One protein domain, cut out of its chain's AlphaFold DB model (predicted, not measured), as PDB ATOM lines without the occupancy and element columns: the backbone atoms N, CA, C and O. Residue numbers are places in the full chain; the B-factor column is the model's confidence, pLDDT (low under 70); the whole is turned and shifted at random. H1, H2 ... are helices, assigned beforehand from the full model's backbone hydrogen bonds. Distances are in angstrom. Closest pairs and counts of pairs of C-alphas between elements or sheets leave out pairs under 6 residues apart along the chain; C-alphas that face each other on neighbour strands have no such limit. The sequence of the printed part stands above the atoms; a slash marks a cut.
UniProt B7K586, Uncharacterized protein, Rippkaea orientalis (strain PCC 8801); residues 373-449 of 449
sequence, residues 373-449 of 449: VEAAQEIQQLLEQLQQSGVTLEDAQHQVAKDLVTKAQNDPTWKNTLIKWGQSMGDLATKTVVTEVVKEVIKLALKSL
ATOM      1  N   VAL A 373      12.790   4.504  17.229       89.62
ATOM      2  CA  VAL A 373      12.784   5.670  18.125       89.62
ATOM      3  C   VAL A 373      14.203   6.056  18.536       89.62
ATOM      4  O   VAL A 373      14.559   7.227  18.445       89.62
ATOM      5  N   GLU A 374      15.021   5.082  18.933       88.81
ATOM      6  CA  GLU A 374      16.431   5.314  19.278       88.81
ATOM      7  C   GLU A 374      17.219   5.789  18.056       88.81
ATOM      8  O   GLU A 374      17.946   6.774  18.130       88.81
ATOM      9  N   ALA A 375      17.001   5.146  16.904       89.00
ATOM     10  CA  ALA A 375      17.626   5.552  15.650       89.00
ATOM     11  C   ALA A 375      17.246   6.985  15.248       89.00
ATOM     12  O   ALA A 375      18.091   7.752  14.795       89.00
ATOM     13  N   ALA A 376      15.981   7.373  15.439       92.44
ATOM     14  CA  ALA A 376      15.523   8.720  15.134       92.44
ATOM     15  C   ALA A 376      16.185   9.782  16.020       92.44
ATOM     16  O   ALA A 376      16.503  10.862  15.530       92.44
ATOM     17  N   GLN A 377      16.412   9.479  17.301       91.81
ATOM     18  CA  GLN A 377      17.123  10.380  18.210       91.81
ATOM     19  C   GLN A 377      18.580  10.576  17.787       91.81
ATOM     20  O   GLN A 377      19.058  11.706  17.772       91.81
ATOM     21  N   GLU A 378      19.264   9.503  17.393       91.50
ATOM     22  CA  GLU A 378      20.657   9.564  16.940       91.50
ATOM     23  C   GLU A 378      20.784  10.338  15.616       91.50
ATOM     24  O   GLU A 378      21.595  11.255  15.514       91.50
ATOM     25  N   ILE A 379      19.905  10.077  14.636       94.69
ATOM     26  CA  ILE A 379      19.862  10.847  13.378       94.69
ATOM     27  C   ILE A 379      19.601  12.334  13.660       94.69
ATOM     28  O   ILE A 379      20.256  13.191  13.073       94.69
ATOM     29  N   GLN A 380      18.676  12.655  14.569       95.06
ATOM     30  CA  GLN A 380      18.376  14.037  14.944       95.06
ATOM     31  C   GLN A 380      19.596  14.736  15.571       95.06
ATOM     32  O   GLN A 380      19.912  15.860  15.189       95.06
ATOM     33  N   GLN A 381      20.318  14.059  16.470       94.19
ATOM     34  CA  GLN A 381      21.545  14.591  17.074       94.19
ATOM     35  C   GLN A 381      22.640  14.849  16.032       94.19
ATOM     36  O   GLN A 381      23.315  15.875  16.094       94.19
ATOM     37  N   LEU A 382      22.799  13.960  15.048       93.56
ATOM     38  CA  LEU A 382      23.791  14.130  13.982       93.56
ATOM     39  C   LEU A 382      23.476  15.316  13.076       93.56
ATOM     40  O   LEU A 382      24.370  16.084  12.722       93.56
ATOM     41  N   LEU A 383      22.202  15.500  12.731       95.00
ATOM     42  CA  LEU A 383      21.771  16.659  11.956       95.00
ATOM     43  C   LEU A 383      22.052  17.962  12.710       95.00
ATOM     44  O   LEU A 383      22.594  18.897  12.128       95.00
ATOM     45  N   GLU A 384      21.761  18.007  14.012       95.06
ATOM     46  CA  GLU A 384      22.051  19.172  14.853       95.06
ATOM     47  C   GLU A 384      23.556  19.470  14.925       95.06
ATOM     48  O   GLU A 384      23.954  20.630  14.815       95.06
ATOM     49  N   GLN A 385      24.403  18.442  15.035       92.19
ATOM     50  CA  GLN A 385      25.861  18.597  15.022       92.19
ATOM     51  C   GLN A 385      26.383  19.149  13.689       92.19
ATOM     52  O   GLN A 385      27.223  20.051  13.684       92.19
ATOM     53  N   LEU A 386      25.876  18.656  12.555       92.25
ATOM     54  CA  LEU A 386      26.262  19.153  11.229       92.25
ATOM     55  C   LEU A 386      25.789  20.595  11.003       92.25
ATOM     56  O   LEU A 386      26.517  21.421  10.456       92.25
ATOM     57  N   GLN A 387      24.598  20.950  11.482       93.94
ATOM     58  CA  GLN A 387      24.133  22.334  11.404       93.94
ATOM     59  C   GLN A 387      24.978  23.279  12.270       93.94
ATOM     60  O   GLN A 387      25.271  24.400  11.851       93.94
ATOM     61  N   GLN A 388      25.426  22.829  13.447       92.56
ATOM     62  CA  GLN A 388      26.336  23.598  14.304       92.56
ATOM     63  C   GLN A 388      27.716  23.819  13.669       92.56
ATOM     64  O   GLN A 388      28.356  24.829  13.962       92.56
ATOM     65  N   SER A 389      28.166  22.934  12.772       87.25
ATOM     66  CA  SER A 389      29.413  23.107  12.016       87.25
ATOM     67  C   SER A 389      29.261  23.964  10.749       87.25
ATOM     68  O   SER A 389      30.227  24.147  10.008       87.25
ATOM     69  N   GLY A 390      28.077  24.545  10.517       93.12
ATOM     70  CA  GLY A 390      27.802  25.449   9.397       93.12
ATOM     71  C   GLY A 390      27.291  24.760   8.130       93.12
ATOM     72  O   GLY A 390      27.206  25.408   7.086       93.12
ATOM     73  N   VAL A 391      26.940  23.472   8.199       91.69
ATOM     74  CA  VAL A 391      26.327  22.734   7.087       91.69
ATOM     75  C   VAL A 391      24.838  23.084   6.996       91.69
ATOM     76  O   VAL A 391      24.153  23.240   8.008       91.69
ATOM     77  N   THR A 392      24.312  23.234   5.777       95.31
ATOM     78  CA  THR A 392      22.874  23.475   5.591       95.31
ATOM     79  C   THR A 392      22.071  22.234   5.994       95.31
ATOM     80  O   THR A 392      22.583  21.118   5.972       95.31
ATOM     81  N   LEU A 393      20.797  22.401   6.370       95.31
ATOM     82  CA  LEU A 393      19.962  21.258   6.765       95.31
ATOM     83  C   LEU A 393      19.855  20.209   5.645       95.31
ATOM     84  O   LEU A 393      19.941  19.017   5.918       95.31
ATOM     85  N   GLU A 394      19.693  20.654   4.399       95.62
ATOM     86  CA  GLU A 394      19.569  19.782   3.228       95.62
ATOM     87  C   GLU A 394      20.862  18.992   2.978       95.62
ATOM     88  O   GLU A 394      20.824  17.767   2.834       95.62
ATOM     89  N   ASP A 395      22.020  19.660   3.035       92.44
ATOM     90  CA  ASP A 395      23.326  18.999   2.912       92.44
ATOM     91  C   ASP A 395      23.553  17.990   4.048       92.44
ATOM     92  O   ASP A 395      24.022  16.876   3.807       92.44
ATOM     93  N   ALA A 396      23.165  18.341   5.279       94.81
ATOM     94  CA  ALA A 396      23.265  17.452   6.431       94.81
ATOM     95  C   ALA A 396      22.379  16.205   6.263       94.81
ATOM     96  O   ALA A 396      22.827  15.089   6.529       94.81
ATOM     97  N   GLN A 397      21.148  16.362   5.759       96.88
ATOM     98  CA  GLN A 397      20.255  15.237   5.469       96.88
ATOM     99  C   GLN A 397      20.844  14.295   4.415       96.88
ATOM    100  O   GLN A 397      20.815  13.075   4.598       96.88
ATOM    101  N   HIS A 398      21.408  14.845   3.337       94.44
ATOM    102  CA  HIS A 398      22.063  14.060   2.294       94.44
ATOM    103  C   HIS A 398      23.306  13.327   2.801       94.44
ATOM    104  O   HIS A 398      23.512  12.163   2.448       94.44
ATOM    105  N   GLN A 399      24.113  13.978   3.640       93.06
ATOM    106  CA  GLN A 399      25.307  13.378   4.225       93.06
ATOM    107  C   GLN A 399      24.948  12.197   5.135       93.06
ATOM    108  O   GLN A 399      25.435  11.090   4.912       93.06
ATOM    109  N   VAL A 400      24.019  12.386   6.077       95.62
ATOM    110  CA  VAL A 400      23.585  11.305   6.979       95.62
ATOM    111  C   VAL A 400      22.920  10.161   6.201       95.62
ATOM    112  O   VAL A 400      23.163   8.989   6.491       95.62
ATOM    113  N   ALA A 401      22.119  10.467   5.173       96.88
ATOM    114  CA  ALA A 401      21.512   9.444   4.319       96.88
ATOM    115  C   ALA A 401      22.567   8.612   3.570       96.88
ATOM    116  O   ALA A 401      22.451   7.388   3.498       96.88
ATOM    117  N   LYS A 402      23.615   9.254   3.041       94.94
ATOM    118  CA  LYS A 402      24.723   8.581   2.348       94.94
ATOM    119  C   LYS A 402      25.511   7.657   3.279       94.94
ATOM    120  O   LYS A 402      25.865   6.545   2.876       94.94
ATOM    121  N   ASP A 403      25.740   8.076   4.519       92.75
ATOM    122  CA  ASP A 403      26.434   7.261   5.519       92.75
ATOM    123  C   ASP A 403      25.613   6.014   5.888       92.75
ATOM    124  O   ASP A 403      26.153   4.907   5.960       92.75
ATOM    125  N   LEU A 404      24.289   6.160   6.034       95.00
ATOM    126  CA  LEU A 404      23.371   5.034   6.249       95.00
ATOM    127  C   LEU A 404      23.390   4.034   5.083       95.00
ATOM    128  O   LEU A 404      23.426   2.825   5.314       95.00
ATOM    129  N   VAL A 405      23.394   4.523   3.837       95.88
ATOM    130  CA  VAL A 405      23.481   3.677   2.632       95.88
ATOM    131  C   VAL A 405      24.800   2.913   2.600       95.88
ATOM    132  O   VAL A 405      24.792   1.705   2.382       95.88
ATOM    133  N   THR A 406      25.915   3.591   2.875       91.38
ATOM    134  CA  THR A 406      27.253   2.978   2.889       91.38
ATOM    135  C   THR A 406      27.315   1.829   3.898       91.38
ATOM    136  O   THR A 406      27.775   0.735   3.571       91.38
ATOM    137  N   LYS A 407      26.761   2.020   5.101       91.25
ATOM    138  CA  LYS A 407      26.666   0.951   6.109       91.25
ATOM    139  C   LYS A 407      25.781  -0.202   5.655       91.25
ATOM    140  O   LYS A 407      26.168  -1.357   5.786       91.25
ATOM    141  N   ALA A 408      24.620   0.097   5.079       94.12
ATOM    142  CA  ALA A 408      23.703  -0.921   4.573       94.12
ATOM    143  C   ALA A 408      24.247  -1.699   3.357       94.12
ATOM    144  O   ALA A 408      23.845  -2.840   3.142       94.12
ATOM    145  N   GLN A 409      25.152  -1.118   2.567       93.12
ATOM    146  CA  GLN A 409      25.839  -1.820   1.478       93.12
ATOM    147  C   GLN A 409      26.909  -2.788   1.998       93.12
ATOM    148  O   GLN A 409      27.070  -3.866   1.428       93.12
ATOM    149  N   ASN A 410      27.588  -2.430   3.091       90.25
ATOM    150  CA  ASN A 410      28.670  -3.229   3.670       90.25
ATOM    151  C   ASN A 410      28.183  -4.282   4.687       90.25
ATOM    152  O   ASN A 410      28.867  -5.280   4.893       90.25
ATOM    153  N   ASP A 411      27.007  -4.097   5.300       91.38
ATOM    154  CA  ASP A 411      26.429  -5.023   6.286       91.38
ATOM    155  C   ASP A 411      24.943  -5.349   5.977       91.38
ATOM    156  O   ASP A 411      24.065  -4.479   6.079       91.38
ATOM    157  N   PRO A 412      24.607  -6.620   5.661       91.62
ATOM    158  CA  PRO A 412      23.229  -7.067   5.434       91.62
ATOM    159  C   PRO A 412      22.267  -6.794   6.605       91.62
ATOM    160  O   PRO A 412      21.061  -6.618   6.396       91.62
ATOM    161  N   THR A 413      22.773  -6.750   7.839       92.56
ATOM    162  CA  THR A 413      21.996  -6.455   9.052       92.56
ATOM    163  C   THR A 413      21.489  -5.016   9.032       92.56
ATOM    164  O   THR A 413      20.309  -4.765   9.303       92.56
ATOM    165  N   TRP A 414      22.346  -4.075   8.627       93.81
ATOM    166  CA  TRP A 414      21.996  -2.667   8.438       93.81
ATOM    167  C   TRP A 414      20.963  -2.478   7.332       93.81
ATOM    168  O   TRP A 414      19.977  -1.768   7.534       93.81
ATOM    169  N   LYS A 415      21.121  -3.176   6.201       95.69
ATOM    170  CA  LYS A 415      20.140  -3.145   5.104       95.69
ATOM    171  C   LYS A 415      18.749  -3.571   5.566       95.69
ATOM    172  O   LYS A 415      17.768  -2.863   5.336       95.69
ATOM    173  N   ASN A 416      18.664  -4.703   6.262       93.75
ATOM    174  CA  ASN A 416      17.397  -5.212   6.787       93.75
ATOM    175  C   ASN A 416      16.777  -4.264   7.821       93.75
ATOM    176  O   ASN A 416      15.560  -4.081   7.846       93.75
ATOM    177  N   THR A 417      17.604  -3.646   8.661       94.06
ATOM    178  CA  THR A 417      17.162  -2.684   9.677       94.06
ATOM    179  C   THR A 417      16.606  -1.413   9.037       94.06
ATOM    180  O   THR A 417      15.507  -0.982   9.385       94.06
ATOM    181  N   LEU A 418      17.289  -0.870   8.028       95.06
ATOM    182  CA  LEU A 418      16.855   0.330   7.319       95.06
ATOM    183  C   LEU A 418      15.535   0.104   6.558       95.06
ATOM    184  O   LEU A 418      14.648   0.958   6.592       95.06
ATOM    185  N   ILE A 419      15.345  -1.079   5.958       95.38
ATOM    186  CA  ILE A 419      14.062  -1.480   5.352       95.38
ATOM    187  C   ILE A 419      12.949  -1.543   6.410       95.38
ATOM    188  O   ILE A 419      11.861  -1.008   6.185       95.38
ATOM    189  N   LYS A 420      13.214  -2.143   7.581       93.69
ATOM    190  CA  LYS A 420      12.243  -2.210   8.690       93.69
ATOM    191  C   LYS A 420      11.864  -0.824   9.211       93.69
ATOM    192  O   LYS A 420      10.692  -0.595   9.513       93.69
ATOM    193  N   TRP A 421      12.817   0.103   9.299       93.44
ATOM    194  CA  TRP A 421      12.549   1.502   9.641       93.44
ATOM    195  C   TRP A 421      11.644   2.162   8.596       93.44
ATOM    196  O   TRP A 421      10.640   2.769   8.965       93.44
ATOM    197  N   GLY A 422      11.926   1.956   7.306       93.81
ATOM    198  CA  GLY A 422      11.079   2.382   6.188       93.81
ATOM    199  C   GLY A 422       9.630   1.914   6.294       93.81
ATOM    200  O   GLY A 422       8.705   2.721   6.209       93.81
ATOM    201  N   GLN A 423       9.437   0.615   6.527       91.62
ATOM    202  CA  GLN A 423       8.115   0.004   6.698       91.62
ATOM    203  C   GLN A 423       7.397   0.554   7.936       91.62
ATOM    204  O   GLN A 423       6.249   0.983   7.852       91.62
ATOM    205  N   SER A 424       8.112   0.641   9.062       89.88
ATOM    206  CA  SER A 424       7.567   1.156  10.321       89.88
ATOM    207  C   SER A 424       7.111   2.610  10.201       89.88
ATOM    208  O   SER A 424       6.133   2.984  10.835       89.88
ATOM    209  N   MET A 425       7.758   3.439   9.372       88.06
ATOM    210  CA  MET A 425       7.296   4.809   9.106       88.06
ATOM    211  C   MET A 425       5.972   4.861   8.332       88.06
ATOM    212  O   MET A 425       5.195   5.794   8.541       88.06
ATOM    213  N   GLY A 426       5.712   3.880   7.460       78.88
ATOM    214  CA  GLY A 426       4.430   3.738   6.766       78.88
ATOM    215  C   GLY A 426       3.293   3.393   7.730       78.88
ATOM    216  O   GLY A 426       2.215   3.981   7.644       78.88
ATOM    217  N   ASP A 427       3.572   2.524   8.703       77.12
ATOM    218  CA  ASP A 427       2.590   2.059   9.690       77.12
ATOM    219  C   ASP A 427       2.387   3.049  10.858       77.12
ATOM    220  O   ASP A 427       1.278   3.195  11.378       77.12
ATOM    221  N   LEU A 428       3.437   3.776  11.270       60.59
ATOM    222  CA  LEU A 428       3.408   4.756  12.370       60.59
ATOM    223  C   LEU A 428       3.036   6.184  11.948       60.59
ATOM    224  O   LEU A 428       3.128   7.090  12.777       60.59
ATOM    225  N   ALA A 429       2.551   6.422  10.726       51.78
ATOM    226  CA  ALA A 429       2.176   7.763  10.251       51.78
ATOM    227  C   ALA A 429       1.122   8.499  11.125       51.78
ATOM    228  O   ALA A 429       0.870   9.683  10.922       51.78
ATOM    229  N   THR A 430       0.546   7.839  12.137       51.69
ATOM    230  CA  THR A 430      -0.371   8.424  13.129       51.69
ATOM    231  C   THR A 430       0.219   8.634  14.537       51.69
ATOM    232  O   THR A 430      -0.472   9.188  15.391       51.69
ATOM    233  N   LYS A 431       1.479   8.252  14.823       60.31
ATOM    234  CA  LYS A 431       2.113   8.417  16.150       60.31
ATOM    235  C   LYS A 431       3.379   9.287  16.085       60.31
ATOM    236  O   LYS A 431       4.348   8.975  15.405       60.31
ATOM    237  N   THR A 432       3.354  10.379  16.844       60.41
ATOM    238  CA  THR A 432       4.217  11.581  16.835       60.41
ATOM    239  C   THR A 432       5.696  11.402  17.225       60.41
ATOM    240  O   THR A 432       6.319  12.363  17.662       60.41
ATOM    241  N   VAL A 433       6.286  10.207  17.131       77.50
ATOM    242  CA  VAL A 433       7.595   9.948  17.772       77.50
ATOM    243  C   VAL A 433       8.803  10.290  16.882       77.50
ATOM    244  O   VAL A 433       9.874  10.571  17.406       77.50
ATOM    245  N   VAL A 434       8.650  10.327  15.552       88.25
ATOM    246  CA  VAL A 434       9.752  10.616  14.607       88.25
ATOM    247  C   VAL A 434       9.524  11.962  13.920       88.25
ATOM    248  O   VAL A 434       8.454  12.182  13.346       88.25
ATOM    249  N   THR A 435      10.521  12.851  13.961       91.88
ATOM    250  CA  THR A 435      10.467  14.177  13.320       91.88
ATOM    251  C   THR A 435      10.430  14.050  11.791       91.88
ATOM    252  O   THR A 435      10.975  13.104  11.223       91.88
ATOM    253  N   GLU A 436       9.805  15.005  11.091       93.38
ATOM    254  CA  GLU A 436       9.753  14.989   9.613       93.38
ATOM    255  C   GLU A 436      11.150  15.019   8.978       93.38
ATOM    256  O   GLU A 436      11.390  14.369   7.964       93.38
ATOM    257  N   VAL A 437      12.098  15.703   9.620       94.12
ATOM    258  CA  VAL A 437      13.484  15.798   9.151       94.12
ATOM    259  C   VAL A 437      14.153  14.420   9.114       94.12
ATOM    260  O   VAL A 437      14.774  14.074   8.110       94.12
ATOM    261  N   VAL A 438      13.975  13.607  10.163       94.88
ATOM    262  CA  VAL A 438      14.490  12.229  10.225       94.88
ATOM    263  C   VAL A 438      13.797  11.335   9.192       94.88
ATOM    264  O   VAL A 438      14.453  10.510   8.553       94.88
ATOM    265  N   LYS A 439      12.482  11.505   8.984       94.75
ATOM    266  CA  LYS A 439      11.745  10.744   7.960       94.75
ATOM    267  C   LYS A 439      12.320  10.979   6.566       94.75
ATOM    268  O   LYS A 439      12.446  10.024   5.803       94.75
ATOM    269  N   GLU A 440      12.684  12.217   6.238       96.56
ATOM    270  CA  GLU A 440      13.310  12.529   4.950       96.56
ATOM    271  C   GLU A 440      14.695  11.889   4.800       96.56
ATOM    272  O   GLU A 440      14.963  11.301   3.753       96.56
ATOM    273  N   VAL A 441      15.530  11.868   5.846       97.12
ATOM    274  CA  VAL A 441      16.827  11.158   5.815       97.12
ATOM    275  C   VAL A 441      16.644   9.671   5.502       97.12
ATOM    276  O   VAL A 441      17.303   9.135   4.610       97.12
ATOM    277  N   ILE A 442      15.713   8.998   6.186       95.81
ATOM    278  CA  ILE A 442      15.467   7.565   5.967       95.81
ATOM    279  C   ILE A 442      14.895   7.315   4.561       95.81
ATOM    280  O   ILE A 442      15.298   6.361   3.896       95.81
ATOM    281  N   LYS A 443      14.001   8.182   4.059       96.31
ATOM    282  CA  LYS A 443      13.496   8.096   2.675       96.31
ATOM    283  C   LYS A 443      14.611   8.278   1.642       96.31
ATOM    284  O   LYS A 443      14.632   7.539   0.659       96.31
ATOM    285  N   LEU A 444      15.510   9.244   1.838       97.12
ATOM    286  CA  LEU A 444      16.658   9.481   0.955       97.12
ATOM    287  C   LEU A 444      17.594   8.269   0.924       97.12
ATOM    288  O   LEU A 444      18.001   7.839  -0.157       97.12
ATOM    289  N   ALA A 445      17.871   7.681   2.090       96.38
ATOM    290  CA  ALA A 445      18.692   6.482   2.197       96.38
ATOM    291  C   ALA A 445      18.041   5.284   1.479       96.38
ATOM    292  O   ALA A 445      18.685   4.627   0.670       96.38
ATOM    293  N   LEU A 446      16.740   5.047   1.686       96.25
ATOM    294  CA  LEU A 446      16.011   3.948   1.036       96.25
ATOM    295  C   LEU A 446      15.881   4.095  -0.482       96.25
ATOM    296  O   LEU A 446      15.848   3.088  -1.173       96.25
ATOM    297  N   LYS A 447      15.799   5.322  -1.011       96.75
ATOM    298  CA  LYS A 447      15.797   5.565  -2.467       96.75
ATOM    299  C   LYS A 447      17.153   5.291  -3.122       96.75
ATOM    300  O   LYS A 447      17.204   5.129  -4.336       96.75
ATOM    301  N   SER A 448      18.223   5.329  -2.332       94.75
ATOM    302  CA  SER A 448      19.608   5.180  -2.791       94.75
ATOM    303  C   SER A 448      20.159   3.762  -2.578       94.75
ATOM    304  O   SER A 448      21.268   3.473  -3.026       94.75
ATOM    305  N   LEU A 449      19.401   2.908  -1.881       89.56
ATOM    306  CA  LEU A 449      19.619   1.466  -1.747       89.56
ATOM    307  C   LEU A 449      18.982   0.700  -2.902       89.56
ATOM    308  O   LEU A 449      19.575  -0.338  -3.278       89.56
TER     309      LEU A 449
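AT A GLANCE: This is residues 373 to 449 of the 449 residues of an uncharacterized protein of Rippkaea orientalis (strain PCC 8801) (UniProt B7K586). Helices H2 and H3 meet at a corner and spread as a V, and H4 packs in the opening between them, touching both. H1 crosses over one side of this group, packing on H2 and, with a few of its residues, on H4. The loop end at residues 426 to 432, of which 426 and 427 belong to H3, sticks out. The printed part has 77 residues with four named helices, in the order H1, H2, H3, H4, and no named strand, and its class is all helix. The whole is compact, with a radius of gyration of the C-alphas of 12.1 A and spans of 32 by 32 by 19 A.

HOW THE PARTS SIT: H1, residues 373 to 388, touches H2, residues 393 to 410, at a steep tilt of 50 degrees, opposite ways. Their closest C-alphas are those of Leu 383 and Ala 396, 5.8 A apart, and H2 touches H1 with residues 393 to 400 alone. H2 and H3, residues 412 to 427, touch only at the corner by their link, where the closest C-alphas, those of Ala 408 and Lys 415, are 4.2 A apart; their steep tilt is 49 degrees, opposite ways. H4, residues 436 to 448, touches H3 at a steep tilt of 50 degrees, opposite ways, with the C-alphas of Gly 422 and Ile 442 closest at 6.8 A. H4 touches H2 at a steep tilt of 45 degrees, the same way, with the C-alphas of Ala 401 and Ala 445 closest at 4.6 A. H1 touches H4 about perpendicular, at 84 degrees, through residues 376 to 380 of H1 and 437 to 438 of H4 alone; the closest C-alphas are those of Ala 376 and Val 438, 6.1 A apart. H1 and H3 are apart. The helix packing is mostly crossed, with no shallow tilt among these touching pairs. In H1, H2, H3 and H4 every O i to N i+4 pair is within hydrogen-bond range.

IN THESE COORDINATES: H1 begins at C-alpha 373, at (12.784, 5.670, 18.125), and is 22.8 A long from first to last C-alpha. H2, the longest helix with 18 residues, measures 26.2 A and ends at C-alpha 410, at (28.670, -3.229, 3.670). H3 measures 23.0 A and H4 18.6 A, the latter ending at C-alpha 448, at (19.608, 5.180, -2.791).

THE WHOLE: The C-alphas farthest apart are those of Gly 390 and Asp 427, at 34.4 A. The printed part has no cut and ends at residue 449, the chain's last. The links H1 to H2 and H2 to H3 are tight, the link H3 to H4 is short, and none is long. The mean pLDDT of the printed part is 90.5, and residues 428 to 432 are under 70.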